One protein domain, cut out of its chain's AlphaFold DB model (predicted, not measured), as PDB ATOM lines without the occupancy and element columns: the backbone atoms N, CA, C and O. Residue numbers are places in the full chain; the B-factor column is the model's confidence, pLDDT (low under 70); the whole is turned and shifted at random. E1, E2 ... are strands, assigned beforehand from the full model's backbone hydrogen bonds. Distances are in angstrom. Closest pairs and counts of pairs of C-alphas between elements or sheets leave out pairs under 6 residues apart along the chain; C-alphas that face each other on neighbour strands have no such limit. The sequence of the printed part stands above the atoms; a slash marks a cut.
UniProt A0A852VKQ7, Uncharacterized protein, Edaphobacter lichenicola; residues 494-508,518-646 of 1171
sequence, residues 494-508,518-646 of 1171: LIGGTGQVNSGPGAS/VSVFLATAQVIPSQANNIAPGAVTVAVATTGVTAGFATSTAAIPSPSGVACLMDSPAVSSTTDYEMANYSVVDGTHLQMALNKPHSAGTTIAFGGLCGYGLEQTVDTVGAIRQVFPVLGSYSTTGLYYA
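This is residues 494 to 508 and 518 to 646 of the 1171 residues of an uncharacterized protein of Edaphobacter lichenicola (UniProt A0A852VKQ7). With little regular structure, this is a six-stranded sheet curled like part of a barrel and a small three-stranded sheet partly face to face with it, a sandwich; E1 is near E10. The 144 printed residues hold ten strands and no named helix: all strand, 54 residues in named elements. The whole is compact, radius of gyration of the C-alphas 15.2 A, spanning 45 by 35 by 28 A.

Find the antiparallel large sheet in order: E2 (520 to 523), E7 (607 to 610), E4 (564 to 570), E5 (581 to 588, 20.6 A), E6 (593 to 596), E3 (540 to 543). C-alpha 520 is at (238.723, 252.759, 297.140). Then find E8 (616 to 620), E9 (631 to 639, 20.5 A), E10 (642 to 645), ending at (237.307, 246.763, 310.419), and E1 (494 to 498).

E4 E5 E6 and E8 E9 E10 are meanders, each strand the antiparallel neighbour of the one before; E3 to E6 and E4 to E7 are Greek keys, first beside fourth. In hairpin E4 and E5, N 567 and O 584 are 2.9 A apart. E9 bends by 68 degrees at residue 635; its closest C-alphas to E4 are Leu 635 and Cys 568, 5.6 A.

C-alphas 508 and 518 are 14.1 A apart across the cut. Links E2 to E3 and E3 to E4 are long. Residues 500 to 504, 530 to 538, 573 to 579 and 625 have pLDDT under 70.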
ATOM      1  N   LEU A 494     229.117 235.021 307.539       89.25
ATOM      2  CA  LEU A 494     230.556 235.007 307.821       89.25
ATOM      3  C   LEU A 494     231.129 233.608 307.525       89.25
ATOM      4  O   LEU A 494     230.539 232.583 307.876       89.25
ATOM      5  N   ILE A 495     232.296 233.558 306.879       87.69
ATOM      6  CA  ILE A 495     233.006 232.304 306.551       87.69
ATOM      7  C   ILE A 495     234.476 232.297 306.984       87.69
ATOM      8  O   ILE A 495     235.108 231.245 306.969       87.69
ATOM      9  N   GLY A 496     235.022 233.444 307.379       86.50
ATOM     10  CA  GLY A 496     236.401 233.568 307.835       86.50
ATOM     11  C   GLY A 496     236.771 235.015 308.138       86.50
ATOM     12  O   GLY A 496     235.970 235.930 307.950       86.50
ATOM     13  N   GLY A 497     238.004 235.222 308.576       86.00
ATOM     14  CA  GLY A 497     238.560 236.530 308.893       86.00
ATOM     15  C   GLY A 497     240.022 236.415 309.310       86.00
ATOM     16  O   GLY A 497     240.559 235.312 309.433       86.00
ATOM     17  N   THR A 498     240.666 237.553 309.545       82.12
ATOM     18  CA  THR A 498     242.007 237.631 310.137       82.12
ATOM     19  C   THR A 498     241.978 238.544 311.353       82.12
ATOM     20  O   THR A 498     241.293 239.569 311.343       82.12
ATOM     21  N   GLY A 499     242.761 238.192 312.376       75.81
ATOM     22  CA  GLY A 499     242.990 239.062 313.527       75.81
ATOM     23  C   GLY A 499     243.867 240.271 313.191       75.81
ATOM     24  O   GLY A 499     243.978 240.668 312.031       75.81
ATOM     25  N   GLN A 500     244.505 240.856 314.205       68.12
ATOM     26  CA  GLN A 500     245.428 241.978 314.034       68.12
ATOM     27  C   GLN A 500     246.596 241.565 313.121       68.12
ATOM     28  O   GLN A 500     247.307 240.602 313.407       68.12
ATOM     29  N   VAL A 501     246.769 242.267 311.995       63.53
ATOM     30  CA  VAL A 501     247.786 241.946 310.980       63.53
ATOM     31  C   VAL A 501     248.866 243.024 310.985       63.53
ATOM     32  O   VAL A 501     248.602 244.156 310.585       63.53
ATOM     33  N   ASN A 502     250.099 242.665 311.354       58.59
ATOM     34  CA  ASN A 502     251.240 243.591 311.507       58.59
ATOM     35  C   ASN A 502     251.711 244.285 310.204       58.59
ATOM     36  O   ASN A 502     252.714 244.992 310.202       58.59
ATOM     37  N   SER A 503     251.025 244.056 309.084       57.91
ATOM     38  CA  SER A 503     251.273 244.689 307.782       57.91
ATOM     39  C   SER A 503     249.974 244.952 307.005       57.91
ATOM     40  O   SER A 503     249.992 245.032 305.777       57.91
ATOM     41  N   GLY A 504     248.830 244.987 307.697       66.31
ATOM     42  CA  GLY A 504     247.519 245.272 307.116       66.31
ATOM     43  C   GLY A 504     246.988 246.646 307.537       66.31
ATOM     44  O   GLY A 504     247.466 247.224 308.516       66.31
ATOM     45  N   PRO A 505     245.964 247.171 306.840       73.50
ATOM     46  CA  PRO A 505     245.263 248.372 307.287       73.50
ATOM     47  C   PRO A 505     244.428 248.121 308.550       73.50
ATOM     48  O   PRO A 505     244.156 249.053 309.291       73.50
ATOM     49  N   GLY A 506     244.034 246.870 308.809       78.31
ATOM     50  CA  GLY A 506     243.266 246.465 309.983       78.31
ATOM     51  C   GLY A 506     242.949 244.971 309.987       78.31
ATOM     52  O   GLY A 506     243.455 244.212 309.156       78.31
ATOM     53  N   ALA A 507     242.085 244.563 310.916       86.31
ATOM     54  CA  ALA A 507     241.506 243.221 310.956       86.31
ATOM     55  C   ALA A 507     240.571 242.994 309.753       86.31
ATOM     56  O   ALA A 507     240.008 243.961 309.236       86.31
ATOM     57  N   SER A 508     240.380 241.746 309.306       89.69
ATOM     58  CA  SER A 508     239.526 241.443 308.143       89.69
ATOM     59  C   SER A 508     238.416 240.441 308.450       89.69
ATOM     60  O   SER A 508     238.600 239.526 309.249       89.69
ATOM     61  N   VAL A 518     232.541 247.833 296.509       94.56
ATOM     62  CA  VAL A 518     233.967 247.857 296.905       94.56
ATOM     63  C   VAL A 518     234.418 249.294 297.201       94.56
ATOM     64  O   VAL A 518     234.053 250.215 296.471       94.56
ATOM     65  N   SER A 519     235.196 249.488 298.268       96.12
ATOM     66  CA  SER A 519     235.808 250.770 298.643       96.12
ATOM     67  C   SER A 519     237.088 251.042 297.842       96.12
ATOM     68  O   SER A 519     237.835 250.125 297.503       96.12
ATOM     69  N   VAL A 520     237.391 252.318 297.597       96.50
ATOM     70  CA  VAL A 520     238.723 252.759 297.140       96.50
ATOM     71  C   VAL A 520     239.568 253.089 298.368       96.50
ATOM     72  O   VAL A 520     239.077 253.764 299.269       96.50
ATOM     73  N   PHE A 521     240.826 252.644 298.401       95.56
ATOM     74  CA  PHE A 521     241.747 252.876 299.518       95.56
ATOM     75  C   PHE A 521     242.954 253.720 299.094       95.56
ATOM     76  O   PHE A 521     243.530 253.489 298.029       95.56
ATOM     77  N   LEU A 522     243.349 254.656 299.956       95.12
ATOM     78  CA  LEU A 522     244.591 255.433 299.910       95.12
ATOM     79  C   LEU A 522     245.318 255.303 301.260       95.12
ATOM     80  O   LEU A 522     244.725 254.864 302.243       95.12
ATOM     81  N   ALA A 523     246.581 255.725 301.327       92.62
ATOM     82  CA  ALA A 523     247.325 255.872 302.582       92.62
ATOM     83  C   ALA A 523     247.868 257.304 302.732       92.62
ATOM     84  O   ALA A 523     248.153 257.957 301.724       92.62
ATOM     85  N   THR A 524     248.028 257.803 303.958       91.81
ATOM     86  CA  THR A 524     248.634 259.121 304.228       91.81
ATOM     87  C   THR A 524     250.147 259.106 303.977       91.81
ATOM     88  O   THR A 524     250.829 258.124 304.263       91.81
ATOM     89  N   ALA A 525     250.697 260.208 303.462       90.31
ATOM     90  CA  ALA A 525     252.146 260.406 303.308       90.31
ATOM     91  C   ALA A 525     252.800 261.125 304.506       90.31
ATOM     92  O   ALA A 525     254.018 261.294 304.538       90.31
ATOM     93  N   GLN A 526     251.997 261.594 305.463       87.25
ATOM     94  CA  GLN A 526     252.409 262.471 306.559       87.25
ATOM     95  C   GLN A 526     251.567 262.202 307.811       87.25
ATOM     96  O   GLN A 526     250.428 261.751 307.697       87.25
ATOM     97  N   VAL A 527     252.106 262.553 308.980       84.38
ATOM     98  CA  VAL A 527     251.337 262.661 310.229       84.38
ATOM     99  C   VAL A 527     250.359 263.836 310.117       84.38
ATOM    100  O   VAL A 527     250.720 264.899 309.605       84.38
ATOM    101  N   ILE A 528     249.132 263.657 310.602       80.50
ATOM    102  CA  ILE A 528     248.070 264.664 310.611       80.50
ATOM    103  C   ILE A 528     247.726 265.008 312.072       80.50
ATOM    104  O   ILE A 528     247.303 264.124 312.819       80.50
ATOM    105  N   PRO A 529     247.874 266.270 312.515       72.75
ATOM    106  CA  PRO A 529     247.464 266.681 313.856       72.75
ATOM    107  C   PRO A 529     245.942 266.875 313.944       72.75
ATOM    108  O   PRO A 529     245.328 267.390 313.009       72.75
ATOM    109  N   SER A 530     245.342 266.539 315.092       68.62
ATOM    110  CA  SER A 530     243.934 266.849 315.409       68.62
ATOM    111  C   SER A 530     243.636 268.349 315.276       68.62
ATOM    112  O   SER A 530     244.460 269.189 315.648       68.62
ATOM    113  N   GLN A 531     242.443 268.694 314.781       68.88
ATOM    114  CA  GLN A 531     241.980 270.083 314.678       68.88
ATOM    115  C   GLN A 531     240.900 270.466 315.705       68.88
ATOM    116  O   GLN A 531     240.689 271.658 315.921       68.88
ATOM    117  N   ALA A 532     240.261 269.499 316.375       54.03
ATOM    118  CA  ALA A 532     239.143 269.744 317.300       54.03
ATOM    119  C   ALA A 532     239.504 270.635 318.503       54.03
ATOM    120  O   ALA A 532     238.675 271.411 318.967       54.03
ATOM    121  N   ASN A 533     240.751 270.552 318.980       50.75
ATOM    122  CA  ASN A 533     241.258 271.320 320.125       50.75
ATOM    123  C   ASN A 533     242.224 272.452 319.718       50.75
ATOM    124  O   ASN A 533     242.980 272.957 320.549       50.75
ATOM    125  N   ASN A 534     242.242 272.843 318.439       46.28
ATOM    126  CA  ASN A 534     243.076 273.941 317.950       46.28
ATOM    127  C   ASN A 534     242.301 275.271 318.007       46.28
ATOM    128  O   ASN A 534     241.140 275.339 317.617       46.28
ATOM    129  N   ILE A 535     242.960 276.349 318.447       37.97
ATOM    130  CA  ILE A 535     242.361 277.690 318.618       37.97
ATOM    131  C   ILE A 535     241.909 278.286 317.264       37.97
ATOM    132  O   ILE A 535     241.045 279.160 317.223       37.97
ATOM    133  N   ALA A 536     242.444 277.777 316.149       42.44
ATOM    134  CA  ALA A 536     241.923 278.001 314.804       42.44
ATOM    135  C   ALA A 536     241.487 276.660 314.169       42.44
ATOM    136  O   ALA A 536     242.298 276.019 313.493       42.44
ATOM    137  N   PRO A 537     240.234 276.205 314.375       49.66
ATOM    138  CA  PRO A 537     239.733 274.983 313.754       49.66
ATOM    139  C   PRO A 537     239.516 275.197 312.248       49.66
ATOM    140  O   PRO A 537     238.858 276.149 311.824       49.66
ATOM    141  N   GLY A 538     240.066 274.308 311.422       64.19
ATOM    142  CA  GLY A 538     239.988 274.396 309.964       64.19
ATOM    143  C   GLY A 538     240.542 273.148 309.281       64.19
ATOM    144  O   GLY A 538     241.354 272.430 309.859       64.19
ATOM    145  N   ALA A 539     240.089 272.881 308.055       77.25
ATOM    146  CA  ALA A 539     240.413 271.649 307.340       77.25
ATOM    147  C   ALA A 539     241.871 271.625 306.837       77.25
ATOM    148  O   ALA A 539     242.299 272.516 306.096       77.25
ATOM    149  N   VAL A 540     242.607 270.577 307.210       84.00
ATOM    150  CA  VAL A 540     244.027 270.364 306.897       84.00
ATOM    151  C   VAL A 540     244.200 269.749 305.509       84.00
ATOM    152  O   VAL A 540     243.425 268.886 305.093       84.00
ATOM    153  N   THR A 541     245.251 270.166 304.800       90.25
ATOM    154  CA  THR A 541     245.682 269.540 303.543       90.25
ATOM    155  C   THR A 541     246.436 268.243 303.837       90.25
ATOM    156  O   THR A 541     247.532 268.263 304.402       90.25
ATOM    157  N   VAL A 542     245.856 267.114 303.440       92.06
ATOM    158  CA  VAL A 542     246.374 265.757 303.639       92.06
ATOM    159  C   VAL A 542     247.040 265.265 302.355       92.06
ATOM    160  O   VAL A 542     246.368 265.048 301.347       92.06
ATOM    161  N   ALA A 543     248.359 265.072 302.390       93.94
ATOM    162  CA  ALA A 543     249.106 264.425 301.312       93.94
ATOM    163  C   ALA A 543     248.934 262.895 301.356       93.94
ATOM    164  O   ALA A 543     249.015 262.294 302.431       93.94
ATOM    165  N   VAL A 544     248.736 262.261 300.195       95.06
ATOM    166  CA  VAL A 544     248.586 260.797 300.070       95.06
ATOM    167  C   VAL A 544     249.856 260.137 299.525       95.06
ATOM    168  O   VAL A 544     250.592 260.721 298.729       95.06
ATOM    169  N   ALA A 545     250.132 258.911 299.963       92.94
ATOM    170  CA  ALA A 545     251.330 258.170 299.594       92.94
ATOM    171  C   ALA A 545     251.267 257.683 298.135       92.94
ATOM    172  O   ALA A 545     250.377 256.931 297.739       92.94
ATOM    173  N   THR A 546     252.247 258.093 297.328       92.88
ATOM    174  CA  THR A 546     252.322 257.780 295.888       92.88
ATOM    175  C   THR A 546     253.145 256.525 295.571       92.88
ATOM    176  O   THR A 546     253.084 256.005 294.457       92.88
ATOM    177  N   THR A 547     253.904 256.015 296.544       90.12
ATOM    178  CA  THR A 547     254.762 254.822 296.442       90.12
ATOM    179  C   THR A 547     254.799 254.076 297.774       90.12
ATOM    180  O   THR A 547     254.628 254.697 298.818       90.12
ATOM    181  N   GLY A 548     255.072 252.767 297.756       84.94
ATOM    182  CA  GLY A 548     255.215 251.961 298.981       84.94
ATOM    183  C   GLY A 548     253.900 251.585 299.677       84.94
ATOM    184  O   GLY A 548     253.938 251.051 300.780       84.94
ATOM    185  N   VAL A 549     252.750 251.847 299.047       87.81
ATOM    186  CA  VAL A 549     251.420 251.521 299.584       87.81
ATOM    187  C   VAL A 549     251.089 250.027 299.493       87.81
ATOM    188  O   VAL A 549     251.623 249.301 298.653       87.81
ATOM    189  N   THR A 550     250.155 249.585 300.338       86.69
ATOM    190  CA  THR A 550     249.588 248.229 300.348       86.69
ATOM    191  C   THR A 550     249.055 247.819 298.972       86.69
ATOM    192  O   THR A 550     248.423 248.609 298.267       86.69
ATOM    193  N   ALA A 551     249.276 246.563 298.577       86.12
ATOM    194  CA  ALA A 551     248.814 246.051 297.289       86.12
ATOM    195  C   ALA A 551     247.283 246.184 297.142       86.12
ATOM    196  O   ALA A 551     246.526 245.734 298.000       86.12
ATOM    197  N   GLY A 552     246.840 246.798 296.041       86.38
ATOM    198  CA  GLY A 552     245.429 247.106 295.776       86.38
ATOM    199  C   GLY A 552     244.986 248.513 296.194       86.38
ATOM    200  O   GLY A 552     243.890 248.923 295.820       86.38
ATOM    201  N   PHE A 553     245.819 249.277 296.910       92.75
ATOM    202  CA  PHE A 553     245.543 250.689 297.193       92.75
ATOM    203  C   PHE A 553     245.869 251.547 295.966       92.75
ATOM    204  O   PHE A 553     246.772 251.234 295.184       92.75
ATOM    205  N   ALA A 554     245.144 252.651 295.801       95.19
ATOM    206  CA  ALA A 554     245.467 253.656 294.801       95.19
ATOM    207  C   ALA A 554     246.603 254.576 295.289       95.19
ATOM    208  O   ALA A 554     246.862 254.716 296.483       95.19
ATOM    209  N   THR A 555     247.281 255.221 294.340       94.75
ATOM    210  CA  THR A 555     248.400 256.153 294.578       94.75
ATOM    211  C   THR A 555     248.089 257.580 294.115       94.75
ATOM    212  O   THR A 555     248.979 258.423 294.027       94.75
ATOM    213  N   SER A 556     246.821 257.859 293.795       95.00
ATOM    214  CA  SER A 556     246.328 259.176 293.389       95.00
ATOM    215  C   SER A 556     244.857 259.346 293.759       95.00
ATOM    216  O   SER A 556     244.057 258.414 293.641       95.00
ATOM    217  N   THR A 557     244.486 260.568 294.138       95.31
ATOM    218  CA  THR A 557     243.104 260.981 294.433       95.31
ATOM    219  C   THR A 557     242.167 260.859 293.224       95.31
ATOM    220  O   THR A 557     240.957 260.764 293.400       95.31
ATOM    221  N   ALA A 558     242.698 260.776 291.997       93.81
ATOM    222  CA  ALA A 558     241.918 260.570 290.774       93.81
ATOM    223  C   ALA A 558     241.175 259.215 290.722       93.81
ATOM    224  O   ALA A 558     240.333 259.017 289.849       93.81
ATOM    225  N   ALA A 559     241.475 258.287 291.639       94.44
ATOM    226  CA  ALA A 559     240.732 257.040 291.820       94.44
ATOM    227  C   ALA A 559     239.490 257.180 292.729       94.44
ATOM    228  O   ALA A 559     238.689 256.250 292.801       94.44
ATOM    229  N   ILE A 560     239.326 258.299 293.446       94.94
ATOM    230  CA  ILE A 560     238.217 258.517 294.388       94.94
ATOM    231  C   ILE A 560     236.903 258.726 293.605       94.94
ATOM    232  O   ILE A 560     236.891 259.474 292.627       94.94
ATOM    233  N   PRO A 561     235.770 258.122 294.022       91.38
ATOM    234  CA  PRO A 561     234.509 258.167 293.267       91.38
ATOM    235  C   PRO A 561     233.804 259.538 293.213       91.38
ATOM    236  O   PRO A 561     232.787 259.661 292.532       91.38
ATOM    237  N   SER A 562     234.286 260.557 293.931       93.50
ATOM    238  CA  SER A 562     233.691 261.899 293.996       93.50
ATOM    239  C   SER A 562     234.757 262.955 294.335       93.50
ATOM    240  O   SER A 562     235.683 262.644 295.085       93.50
ATOM    241  N   PRO A 563     234.646 264.212 293.858       92.38
ATOM    242  CA  PRO A 563     235.520 265.305 294.298       92.38
ATOM    243  C   PRO A 563     235.294 265.730 295.760       92.38
ATOM    244  O   PRO A 563     236.114 266.472 296.301       92.38
ATOM    245  N   SER A 564     234.206 265.297 296.403       94.56
ATOM    246  CA  SER A 564     233.938 265.519 297.832       94.56
ATOM    247  C   SER A 564     232.951 264.502 298.416       94.56
ATOM    248  O   SER A 564     232.156 263.895 297.693       94.56
ATOM    249  N   GLY A 565     232.980 264.316 299.735       93.19
ATOM    250  CA  GLY A 565     232.068 263.422 300.453       93.19
ATOM    251  C   GLY A 565     232.541 263.134 301.877       93.19
ATOM    252  O   GLY A 565     233.294 263.920 302.443       93.19
ATOM    253  N   VAL A 566     232.139 261.985 302.426       94.19
ATOM    254  CA  VAL A 566     232.675 261.432 303.682       94.19
ATOM    255  C   VAL A 566     233.635 260.283 303.366       94.19
ATOM    256  O   VAL A 566     233.388 259.508 302.436       94.19
ATOM    257  N   ALA A 567     234.720 260.181 304.126       95.44
ATOM    258  CA  ALA A 567     235.686 259.089 304.080       95.44
ATOM    259  C   ALA A 567     235.963 258.556 305.491       95.44
ATOM    260  O   ALA A 567     235.821 259.287 306.472       95.44
ATOM    261  N   CYS A 568     236.382 257.296 305.573       95.06
ATOM    262  CA  CYS A 568     236.747 256.630 306.820       95.06
ATOM    263  C   CYS A 568     238.268 256.538 306.917       95.06
ATOM    264  O   CYS A 568     238.914 256.130 305.952       95.06
ATOM    265  N   LEU A 569     238.835 256.906 308.061       92.06
ATOM    266  CA  LEU A 569     240.265 256.844 308.341       92.06
ATOM    267  C   LEU A 569     240.524 255.819 309.441       92.06
ATOM    268  O   LEU A 569     239.716 255.688 310.359       92.06
ATOM    269  N   MET A 570     241.648 255.107 309.357       88.38
ATOM    270  CA  MET A 570     242.109 254.232 310.431       88.38
ATOM    271  C   MET A 570     243.629 254.070 310.425       88.38
ATOM    272  O   MET A 570     244.234 253.780 309.386       88.38
ATOM    273  N   ASP A 571     244.236 254.240 311.596       82.06
ATOM    274  CA  ASP A 571     245.665 254.012 311.807       82.06
ATOM    275  C   ASP A 571     246.015 252.518 311.813       82.06
ATOM    276  O   ASP A 571     245.235 251.674 312.261       82.06
ATOM    277  N   SER A 572     247.200 252.178 311.290       70.81
ATOM    278  CA  SER A 572     247.624 250.779 311.202       70.81
ATOM    279  C   SER A 572     248.043 250.257 312.585       70.81
ATOM    280  O   SER A 572     248.929 250.844 313.211       70.81
ATOM    281  N   PRO A 573     247.517 249.104 313.045       59.44
ATOM    282  CA  PRO A 573     247.788 248.542 314.375       59.44
ATOM    283  C   PRO A 573     249.214 247.976 314.561       59.44
ATOM    284  O   PRO A 573     249.447 247.147 315.440       59.44
ATOM    285  N   ALA A 574     250.155 248.375 313.701       55.28
ATOM    286  CA  ALA A 574     251.584 248.089 313.786       55.28
ATOM    287  C   ALA A 574     252.426 249.317 314.195       55.28
ATOM    288  O   ALA A 574     253.607 249.154 314.495       55.28
ATOM    289  N   VAL A 575     251.846 250.529 314.194       48.81
ATOM    290  CA  VAL A 575     252.536 251.792 314.548       48.81
ATOM    291  C   VAL A 575     251.929 252.521 315.751       48.81
ATOM    292  O   VAL A 575     252.511 253.492 316.222       48.81
ATOM    293  N   SER A 576     250.790 252.060 316.268       51.31
ATOM    294  CA  SER A 576     250.100 252.643 317.423       51.31
ATOM    295  C   SER A 576     249.542 251.554 318.345       51.31
ATOM    296  O   SER A 576     249.206 250.450 317.911       51.31
ATOM    297  N   SER A 577     249.413 251.869 319.637       50.00
ATOM    298  CA  SER A 577     248.754 251.004 320.630       50.00
ATOM    299  C   SER A 577     247.218 251.061 320.570       50.00
ATOM    300  O   SER A 577     246.552 250.257 321.222       50.00
ATOM    301  N   THR A 578     246.657 251.976 319.772       57.09
ATOM    302  CA  THR A 578     245.221 252.158 319.517       57.09
ATOM    303  C   THR A 578     244.954 252.294 318.015       57.09
ATOM    304  O   THR A 578     245.672 252.998 317.305       57.09
ATOM    305  N   THR A 579     243.920 251.620 317.499       69.44
ATOM    306  CA  THR A 579     243.425 251.857 316.130       69.44
ATOM    307  C   THR A 579     242.482 253.048 316.140       69.44
ATOM    308  O   THR A 579     241.273 252.887 316.326       69.44
ATOM    309  N   ASP A 580     243.037 254.239 315.952       77.88
ATOM    310  CA  ASP A 580     242.261 255.473 315.931       77.88
ATOM    311  C   ASP A 580     241.467 255.536 314.611       77.88
ATOM    312  O   ASP A 580     242.022 255.753 313.532       77.88
ATOM    313  N   TYR A 581     240.161 255.257 314.699       86.50
ATOM    314  CA  TYR A 581     239.192 255.313 313.597       86.50
ATOM    315  C   TYR A 581     238.429 256.641 313.623       86.50
ATOM    316  O   TYR A 581     237.986 257.064 314.691       86.50
ATOM    317  N   GLU A 582     238.212 257.275 312.470       88.31
ATOM    318  CA  GLU A 582     237.368 258.474 312.337       88.31
ATOM    319  C   GLU A 582     236.604 258.496 310.999       88.31
ATOM    320  O   GLU A 582     237.062 257.951 309.994       88.31
ATOM    321  N   MET A 583     235.445 259.164 310.968       91.50
ATOM    322  CA  MET A 583     234.729 259.524 309.739       91.50
ATOM    323  C   MET A 583     234.766 261.038 309.526       91.50
ATOM    324  O   MET A 583     234.324 261.802 310.383       91.50
ATOM    325  N   ALA A 584     235.269 261.472 308.371       92.06
ATOM    326  CA  ALA A 584     235.543 262.877 308.087       92.06
ATOM    327  C   ALA A 584     235.022 263.317 306.717       92.06
ATOM    328  O   ALA A 584     235.047 262.561 305.744       92.06
ATOM    329  N   ASN A 585     234.609 264.585 306.625       92.44
ATOM    330  CA  ASN A 585     234.364 265.231 305.337       92.44
ATOM    331  C   ASN A 585     235.693 265.437 304.593       92.44
ATOM    332  O   ASN A 585     236.670 265.889 305.191       92.44
ATOM    333  N   TYR A 586     235.696 265.181 303.284       93.56
ATOM    334  CA  TYR A 586     236.824 265.444 302.392       93.56
ATOM    335  C   TYR A 586     236.420 266.264 301.164       93.56
ATOM    336  O   TYR A 586     235.293 266.172 300.664       93.56
ATOM    337  N   SER A 587     237.391 266.988 300.618       95.44
ATOM    338  CA  SER A 587     237.414 267.454 299.232       95.44
ATOM    339  C   SER A 587     238.759 267.124 298.577       95.44
ATOM    340  O   SER A 587     239.790 267.038 299.244       95.44
ATOM    341  N   VAL A 588     238.758 266.898 297.263       96.00
ATOM    342  CA  VAL A 588     239.978 266.676 296.474       96.00
ATOM    343  C   VAL A 588     240.579 268.026 296.086       96.00
ATOM    344  O   VAL A 588     239.893 268.858 295.493       96.00
ATOM    345  N   VAL A 589     241.857 268.240 296.408       95.62
ATOM    346  CA  VAL A 589     242.593 269.482 296.101       95.62
ATOM    347  C   VAL A 589     243.354 269.337 294.784       95.62
ATOM    348  O   VAL A 589     243.218 270.163 293.885       95.62
ATOM    349  N   ASP A 590     244.124 268.257 294.653       94.69
ATOM    350  CA  ASP A 590     244.824 267.867 293.427       94.69
ATOM    351  C   ASP A 590     245.004 266.339 293.378       94.69
ATOM    352  O   ASP A 590     244.475 265.625 294.230       94.69
ATOM    353  N   GLY A 591     245.751 265.824 292.392       91.81
ATOM    354  CA  GLY A 591     246.012 264.389 292.189       91.81
ATOM    355  C   GLY A 591     246.702 263.650 293.351       91.81
ATOM    356  O   GLY A 591     246.776 262.421 293.324       91.81
ATOM    357  N   THR A 592     247.202 264.377 294.349       94.12
ATOM    358  CA  THR A 592     248.007 263.910 295.492       94.12
ATOM    359  C   THR A 592     247.562 264.471 296.850       94.12
ATOM    360  O   THR A 592     248.008 263.966 297.880       94.12
ATOM    361  N   HIS A 593     246.672 265.468 296.875       95.38
ATOM    362  CA  HIS A 593     246.224 266.131 298.100       95.38
ATOM    363  C   HIS A 593     244.702 266.123 298.270       95.38
ATOM    364  O   HIS A 593     243.934 266.388 297.339       95.38
ATOM    365  N   LEU A 594     244.282 265.886 299.508       94.94
ATOM    366  CA  LEU A 594     242.918 266.047 300.003       94.94
ATOM    367  C   LEU A 594     242.867 267.220 300.982       94.94
ATOM    368  O   LEU A 594     243.889 267.592 301.553       94.94
ATOM    369  N   GLN A 595     241.685 267.768 301.228       93.19
ATOM    370  CA  GLN A 595     241.431 268.662 302.352       93.19
ATOM    371  C   GLN A 595     240.353 268.036 303.239       93.19
ATOM    372  O   GLN A 595     239.282 267.679 302.751       93.19
ATOM    373  N   MET A 596     240.664 267.841 304.522       90.38
ATOM    374  CA  MET A 596     239.845 267.066 305.465       90.38
ATOM    375  C   MET A 596     239.769 267.771 306.822       90.38
ATOM    376  O   MET A 596     240.713 268.456 307.211       90.38
ATOM    377  N   ALA A 597     238.660 267.604 307.544       83.94
ATOM    378  CA  ALA A 597     238.509 268.077 308.922       83.94
ATOM    379  C   ALA A 597     238.461 266.870 309.868       83.94
ATOM    380  O   ALA A 597     237.571 266.033 309.721       83.94
ATOM    381  N   LEU A 598     239.427 266.780 310.785       82.94
ATOM    382  CA  LEU A 598     239.694 265.608 311.627       82.94
ATOM    383  C   LEU A 598     239.776 265.994 313.108       82.94
ATOM    384  O   LEU A 598     240.478 266.935 313.499       82.94
ATOM    385  N   ASN A 599     239.064 265.239 313.936       77.12
ATOM    386  CA  ASN A 599     239.008 265.395 315.381       77.12
ATOM    387  C   ASN A 599     240.140 264.627 316.080       77.12
ATOM    388  O   ASN A 599     240.567 265.035 317.163       77.12
ATOM    389  N   LYS A 600     240.672 263.568 315.463       79.12
ATOM    390  CA  LYS A 600     241.729 262.699 316.002       79.12
ATOM    391  C   LYS A 600     243.072 262.949 315.293       79.12
ATOM    392  O   LYS A 600     243.092 263.429 314.156       79.12
ATOM    393  N   PRO A 601     244.214 262.727 315.969       78.00
ATOM    394  CA  PRO A 601     245.508 262.676 315.300       78.00
ATOM    395  C   PRO A 601     245.626 261.374 314.491       78.00
ATOM    396  O   PRO A 601     245.044 260.361 314.861       78.00
ATOM    397  N   HIS A 602     246.404 261.396 313.411       82.94
ATOM    398  CA  HIS A 602     246.641 260.234 312.549       82.94
ATOM    399  C   HIS A 602     248.112 260.170 312.124       82.94
ATOM    400  O   HIS A 602     248.738 261.203 311.872       82.94
ATOM    401  N   SER A 603     248.686 258.974 312.043       82.62
ATOM    402  CA  SER A 603     250.084 258.749 311.659       82.62
ATOM    403  C   SER A 603     250.339 258.872 310.141       82.62
ATOM    404  O   SER A 603     249.453 259.150 309.329       82.62
ATOM    405  N   ALA A 604     251.602 258.701 309.733       85.31
ATOM    406  CA  ALA A 604     251.955 258.506 308.329       85.31
ATOM    407  C   ALA A 604     251.772 257.021 307.970       85.31
ATOM    408  O   ALA A 604     252.388 256.158 308.592       85.31
ATOM    409  N   GLY A 605     250.947 256.727 306.965       85.06
ATOM    410  CA  GLY A 605     250.528 255.368 306.604       85.06
ATOM    411  C   GLY A 605     249.097 255.006 307.030       85.06
ATOM    412  O   GLY A 605     248.614 253.944 306.637       85.06
ATOM    413  N   THR A 606     248.396 255.884 307.761       88.62
ATOM    414  CA  THR A 606     246.948 255.798 308.027       88.62
ATOM    415  C   THR A 606     246.185 255.508 306.742       88.62
ATOM    416  O   THR A 606     246.387 256.172 305.722       88.62
ATOM    417  N   THR A 607     245.293 254.521 306.780       91.94
ATOM    418  CA  THR A 607     244.480 254.154 305.619       91.94
ATOM    419  C   THR A 607     243.239 255.032 305.550       91.94
ATOM    420  O   THR A 607     242.551 255.205 306.551       91.94
ATOM    421  N   ILE A 608     242.930 255.543 304.357       94.50
ATOM    422  CA  ILE A 608     241.711 256.301 304.059       94.50
ATOM    423  C   ILE A 608     240.875 255.506 303.053       94.50
ATOM    424  O   ILE A 608     241.379 255.133 301.992       94.50
ATOM    425  N   ALA A 609     239.607 255.266 303.370       95.94
ATOM    426  CA  ALA A 609     238.668 254.504 302.559       95.94
ATOM    427  C   ALA A 609     237.496 255.370 302.066       95.94
ATOM    428  O   ALA A 609     236.903 256.143 302.822       95.94
ATOM    429  N   PHE A 610     237.141 255.199 300.791       96.00
ATOM    430  CA  PHE A 610     236.108 255.964 300.094       96.00
ATOM    431  C   PHE A 610     235.040 255.033 299.517       96.00
ATOM    432  O   PHE A 610     235.348 254.134 298.729       96.00
ATOM    433  N   GLY A 611     233.775 255.272 299.872       92.69
ATOM    434  CA  GLY A 611     232.648 254.449 299.429       92.69
ATOM    435  C   GLY A 611     232.705 253.008 299.952       92.69
ATOM    436  O   GLY A 611     233.320 252.724 300.983       92.69
ATOM    437  N   GLY A 612     232.054 252.084 299.241       93.12
ATOM    438  CA  GLY A 612     231.900 250.697 299.686       93.12
ATOM    439  C   GLY A 612     231.073 250.606 300.968       93.12
ATOM    440  O   GLY A 612     229.928 251.054 300.983       93.12
ATOM    441  N   LEU A 613     231.657 250.039 302.027       94.69
ATOM    442  CA  LEU A 613     231.056 249.923 303.366       94.69
ATOM    443  C   LEU A 613     231.647 250.880 304.422       94.69
ATOM    444  O   LEU A 613     231.410 250.686 305.611       94.69
ATOM    445  N   CYS A 614     232.392 251.916 304.023       94.06
ATOM    446  CA  CYS A 614     232.733 253.004 304.947       94.06
ATOM    447  C   CYS A 614     231.445 253.600 305.560       94.06
ATOM    448  O   CYS A 614     230.477 253.852 304.840       94.06
ATOM    449  N   GLY A 615     231.424 253.797 306.882       91.25
ATOM    450  CA  GLY A 615     230.247 254.280 307.616       91.25
ATOM    451  C   GLY A 615     229.254 253.189 308.035       91.25
ATOM    452  O   GLY A 615     228.121 253.504 308.403       91.25
ATOM    453  N   TYR A 616     229.662 251.917 307.996       96.00
ATOM    454  CA  TYR A 616     228.914 250.797 308.573       96.00
ATOM    455  C   TYR A 616     229.608 250.227 309.815       96.00
ATOM    456  O   TYR A 616     230.828 250.252 309.914       96.00
ATOM    457  N   GLY A 617     228.836 249.667 310.743       93.81
ATOM    458  CA  GLY A 617     229.313 248.903 311.894       93.81
ATOM    459  C   GLY A 617     228.936 247.431 311.761       93.81
ATOM    460  O   GLY A 617     227.792 247.122 311.426       93.81
ATOM    461  N   LEU A 618     229.887 246.534 312.010       92.81
ATOM    462  CA  LEU A 618     229.744 245.082 311.893       92.81
ATOM    463  C   LEU A 618     229.493 244.430 313.260       92.81
ATOM    464  O   LEU A 618     230.347 244.494 314.142       92.81
ATOM    465  N   GLU A 619     228.354 243.754 313.398       89.94
ATOM    466  CA  GLU A 619     228.039 242.815 314.481       89.94
ATOM    467  C   GLU A 619     228.245 241.368 314.009       89.94
ATOM    468  O   GLU A 619     227.815 241.003 312.913       89.94
ATOM    469  N   GLN A 620     228.823 240.523 314.868       85.19
ATOM    470  CA  GLN A 620     228.790 239.062 314.748       85.19
ATOM    471  C   GLN A 620     227.680 238.533 315.672       85.19
ATOM    472  O   GLN A 620     227.863 238.483 316.883       85.19
ATOM    473  N   THR A 621     226.512 238.164 315.132       83.69
ATOM    474  CA  THR A 621     225.255 238.073 315.921       83.69
ATOM    475  C   THR A 621     225.228 236.974 316.979       83.69
ATOM    476  O   THR A 621     224.363 236.973 317.848       83.69
ATOM    477  N   VAL A 622     226.140 236.008 316.894       75.25
ATOM    478  CA  VAL A 622     226.289 234.932 317.884       75.25
ATOM    479  C   VAL A 622     227.009 235.408 319.168       75.25
ATOM    480  O   VAL A 622     226.890 234.778 320.219       75.25
ATOM    481  N   ASP A 623     227.663 236.575 319.123       72.06
ATOM    482  CA  ASP A 623     228.260 237.252 320.284       72.06
ATOM    483  C   ASP A 623     227.311 238.312 320.911       72.06
ATOM    484  O   ASP A 623     227.756 239.168 321.676       72.06
ATOM    485  N   THR A 624     226.007 238.282 320.598       75.75
ATOM    486  CA  THR A 624     224.991 239.225 321.117       75.75
ATOM    487  C   THR A 624     224.170 238.592 322.245       75.75
ATOM    488  O   THR A 624     223.613 237.504 322.092       75.75
ATOM    489  N   VAL A 625     224.074 239.285 323.385       67.06
ATOM    490  CA  VAL A 625     223.527 238.772 324.654       67.06
ATOM    491  C   VAL A 625     222.488 239.746 325.210       67.06
ATOM    492  O   VAL A 625     222.799 240.871 325.595       67.06
ATOM    493  N   GLY A 626     221.220 239.327 325.251       71.50
ATOM    494  CA  GLY A 626     220.115 240.202 325.647       71.50
ATOM    495  C   GLY A 626     219.997 241.420 324.722       71.50
ATOM    496  O   GLY A 626     219.674 241.277 323.543       71.50
ATOM    497  N   ALA A 627     220.247 242.618 325.259       70.75
ATOM    498  CA  ALA A 627     220.346 243.851 324.476       70.75
ATOM    499  C   ALA A 627     221.770 244.129 323.949       70.75
ATOM    500  O   ALA A 627     221.913 244.795 322.921       70.75
ATOM    501  N   ILE A 628     222.796 243.611 324.636       72.06
ATOM    502  CA  ILE A 628     224.215 243.917 324.425       72.06
ATOM    503  C   ILE A 628     224.703 243.273 323.127       72.06
ATOM    504  O   ILE A 628     224.594 242.061 322.945       72.06
ATOM    505  N   ARG A 629     225.279 244.087 322.241       77.81
ATOM    506  CA  ARG A 629     225.911 243.665 320.985       77.81
ATOM    507  C   ARG A 629     227.269 244.338 320.836       77.81
ATOM    508  O   ARG A 629     227.405 245.522 321.139       77.81
ATOM    509  N   GLN A 630     228.249 243.605 320.321       77.50
ATOM    510  CA  GLN A 630     229.559 244.158 319.988       77.50
ATOM    511  C   GLN A 630     229.547 244.626 318.524       77.50
ATOM    512  O   GLN A 630     229.318 243.818 317.622       77.50
ATOM    513  N   VAL A 631     229.771 245.923 318.282       85.31
ATOM    514  CA  VAL A 631     229.773 246.512 316.930       85.31
ATOM    515  C   VAL A 631     231.135 247.115 316.616       85.31
ATOM    516  O   VAL A 631     231.597 248.027 317.301       85.31
ATOM    517  N   PHE A 632     231.755 246.633 315.544       88.25
ATOM    518  CA  PHE A 632     233.067 247.078 315.084       88.25
ATOM    519  C   PHE A 632     232.936 248.039 313.890       88.25
ATOM    520  O   PHE A 632     232.325 247.656 312.889       88.25
ATOM    521  N   PRO A 633     233.511 249.256 313.930       90.94
ATOM    522  CA  PRO A 633     233.497 250.170 312.787       90.94
ATOM    523  C   PRO A 633     234.161 249.570 311.540       90.94
ATOM    524  O   PRO A 633     235.280 249.058 311.603       90.94
ATOM    525  N   VAL A 634     233.491 249.635 310.391       93.88
ATOM    526  CA  VAL A 634     234.017 249.185 309.097       93.88
ATOM    527  C   VAL A 634     234.768 250.331 308.432       93.88
ATOM    528  O   VAL A 634     234.184 251.347 308.057       93.88
ATOM    529  N   LEU A 635     236.069 250.129 308.220       93.12
ATOM    530  CA  LEU A 635     236.893 251.026 307.415       93.12
ATOM    531  C   LEU A 635     236.433 250.987 305.952       93.12
ATOM    532  O   LEU A 635     236.191 252.025 305.345       93.12
ATOM    533  N   GLY A 636     236.291 249.790 305.380       94.31
ATOM    534  CA  GLY A 636     235.825 249.630 304.005       94.31
ATOM    535  C   GLY A 636     235.927 248.203 303.476       94.31
ATOM    536  O   GLY A 636     236.616 247.350 304.035       94.31
ATOM    537  N   SER A 637     235.253 247.948 302.361       95.38
ATOM    538  CA  SER A 637     235.191 246.660 301.663       95.38
ATOM    539  C   SER A 637     236.316 246.539 300.631       95.38
ATOM    540  O   SER A 637     236.346 247.289 299.659       95.38
ATOM    541  N   TYR A 638     237.236 245.585 300.808       92.69
ATOM    542  CA  TYR A 638     238.341 245.326 299.868       92.69
ATOM    543  C   TYR A 638     237.971 244.361 298.735       92.69
ATOM    544  O   TYR A 638     238.689 244.254 297.743       92.69
ATOM    545  N   SER A 639     236.852 243.650 298.860       94.12
ATOM    546  CA  SER A 639     236.258 242.868 297.778       94.12
ATOM    547  C   SER A 639     234.736 242.865 297.912       94.12
ATOM    548  O   SER A 639     234.180 243.376 298.884       94.12
ATOM    549  N   THR A 640     234.038 242.246 296.958       94.31
ATOM    550  CA  THR A 640     232.588 242.039 297.071       94.31
ATOM    551  C   THR A 640     232.202 241.149 298.255       94.31
ATOM    552  O   THR A 640     231.041 241.139 298.629       94.31
ATOM    553  N   THR A 641     233.132 240.402 298.850       94.38
ATOM    554  CA  THR A 641     232.868 239.451 299.942       94.38
ATOM    555  C   THR A 641     233.799 239.640 301.143       94.38
ATOM    556  O   THR A 641     233.893 238.747 301.982       94.38
ATOM    557  N   GLY A 642     234.499 240.773 301.256       93.44
ATOM    558  CA  GLY A 642     235.471 241.003 302.326       93.44
ATOM    559  C   GLY A 642     235.689 242.477 302.660       93.44
ATOM    560  O   GLY A 642     235.672 243.335 301.773       93.44
ATOM    561  N   LEU A 643     235.886 242.763 303.948       94.56
ATOM    562  CA  LEU A 643     236.067 244.114 304.489       94.56
ATOM    563  C   LEU A 643     237.131 244.178 305.586       94.56
ATOM    564  O   LEU A 643     237.409 243.177 306.251       94.56
ATOM    565  N   TYR A 644     237.682 245.375 305.785       92.38
ATOM    566  CA  TYR A 644     238.527 245.728 306.922       92.38
ATOM    567  C   TYR A 644     237.717 246.458 307.999       92.38
ATOM    568  O   TYR A 644     236.886 247.312 307.675       92.38
ATOM    569  N   TYR A 645     237.988 246.160 309.270       90.25
ATOM    570  CA  TYR A 645     237.307 246.763 310.419       90.25
ATOM    571  C   TYR A 645     238.272 247.179 311.541       90.25
ATOM    572  O   TYR A 645     239.364 246.621 311.700       90.25
ATOM    573  N   ALA A 646     237.830 248.149 312.342       84.44
ATOM    574  CA  ALA A 646     238.480 248.631 313.553       84.44
ATOM    575  C   ALA A 646     238.288 247.629 314.700       84.44
ATOM    576  O   ALA A 646     237.474 247.823 315.597       84.44
TER     577      ALA A 646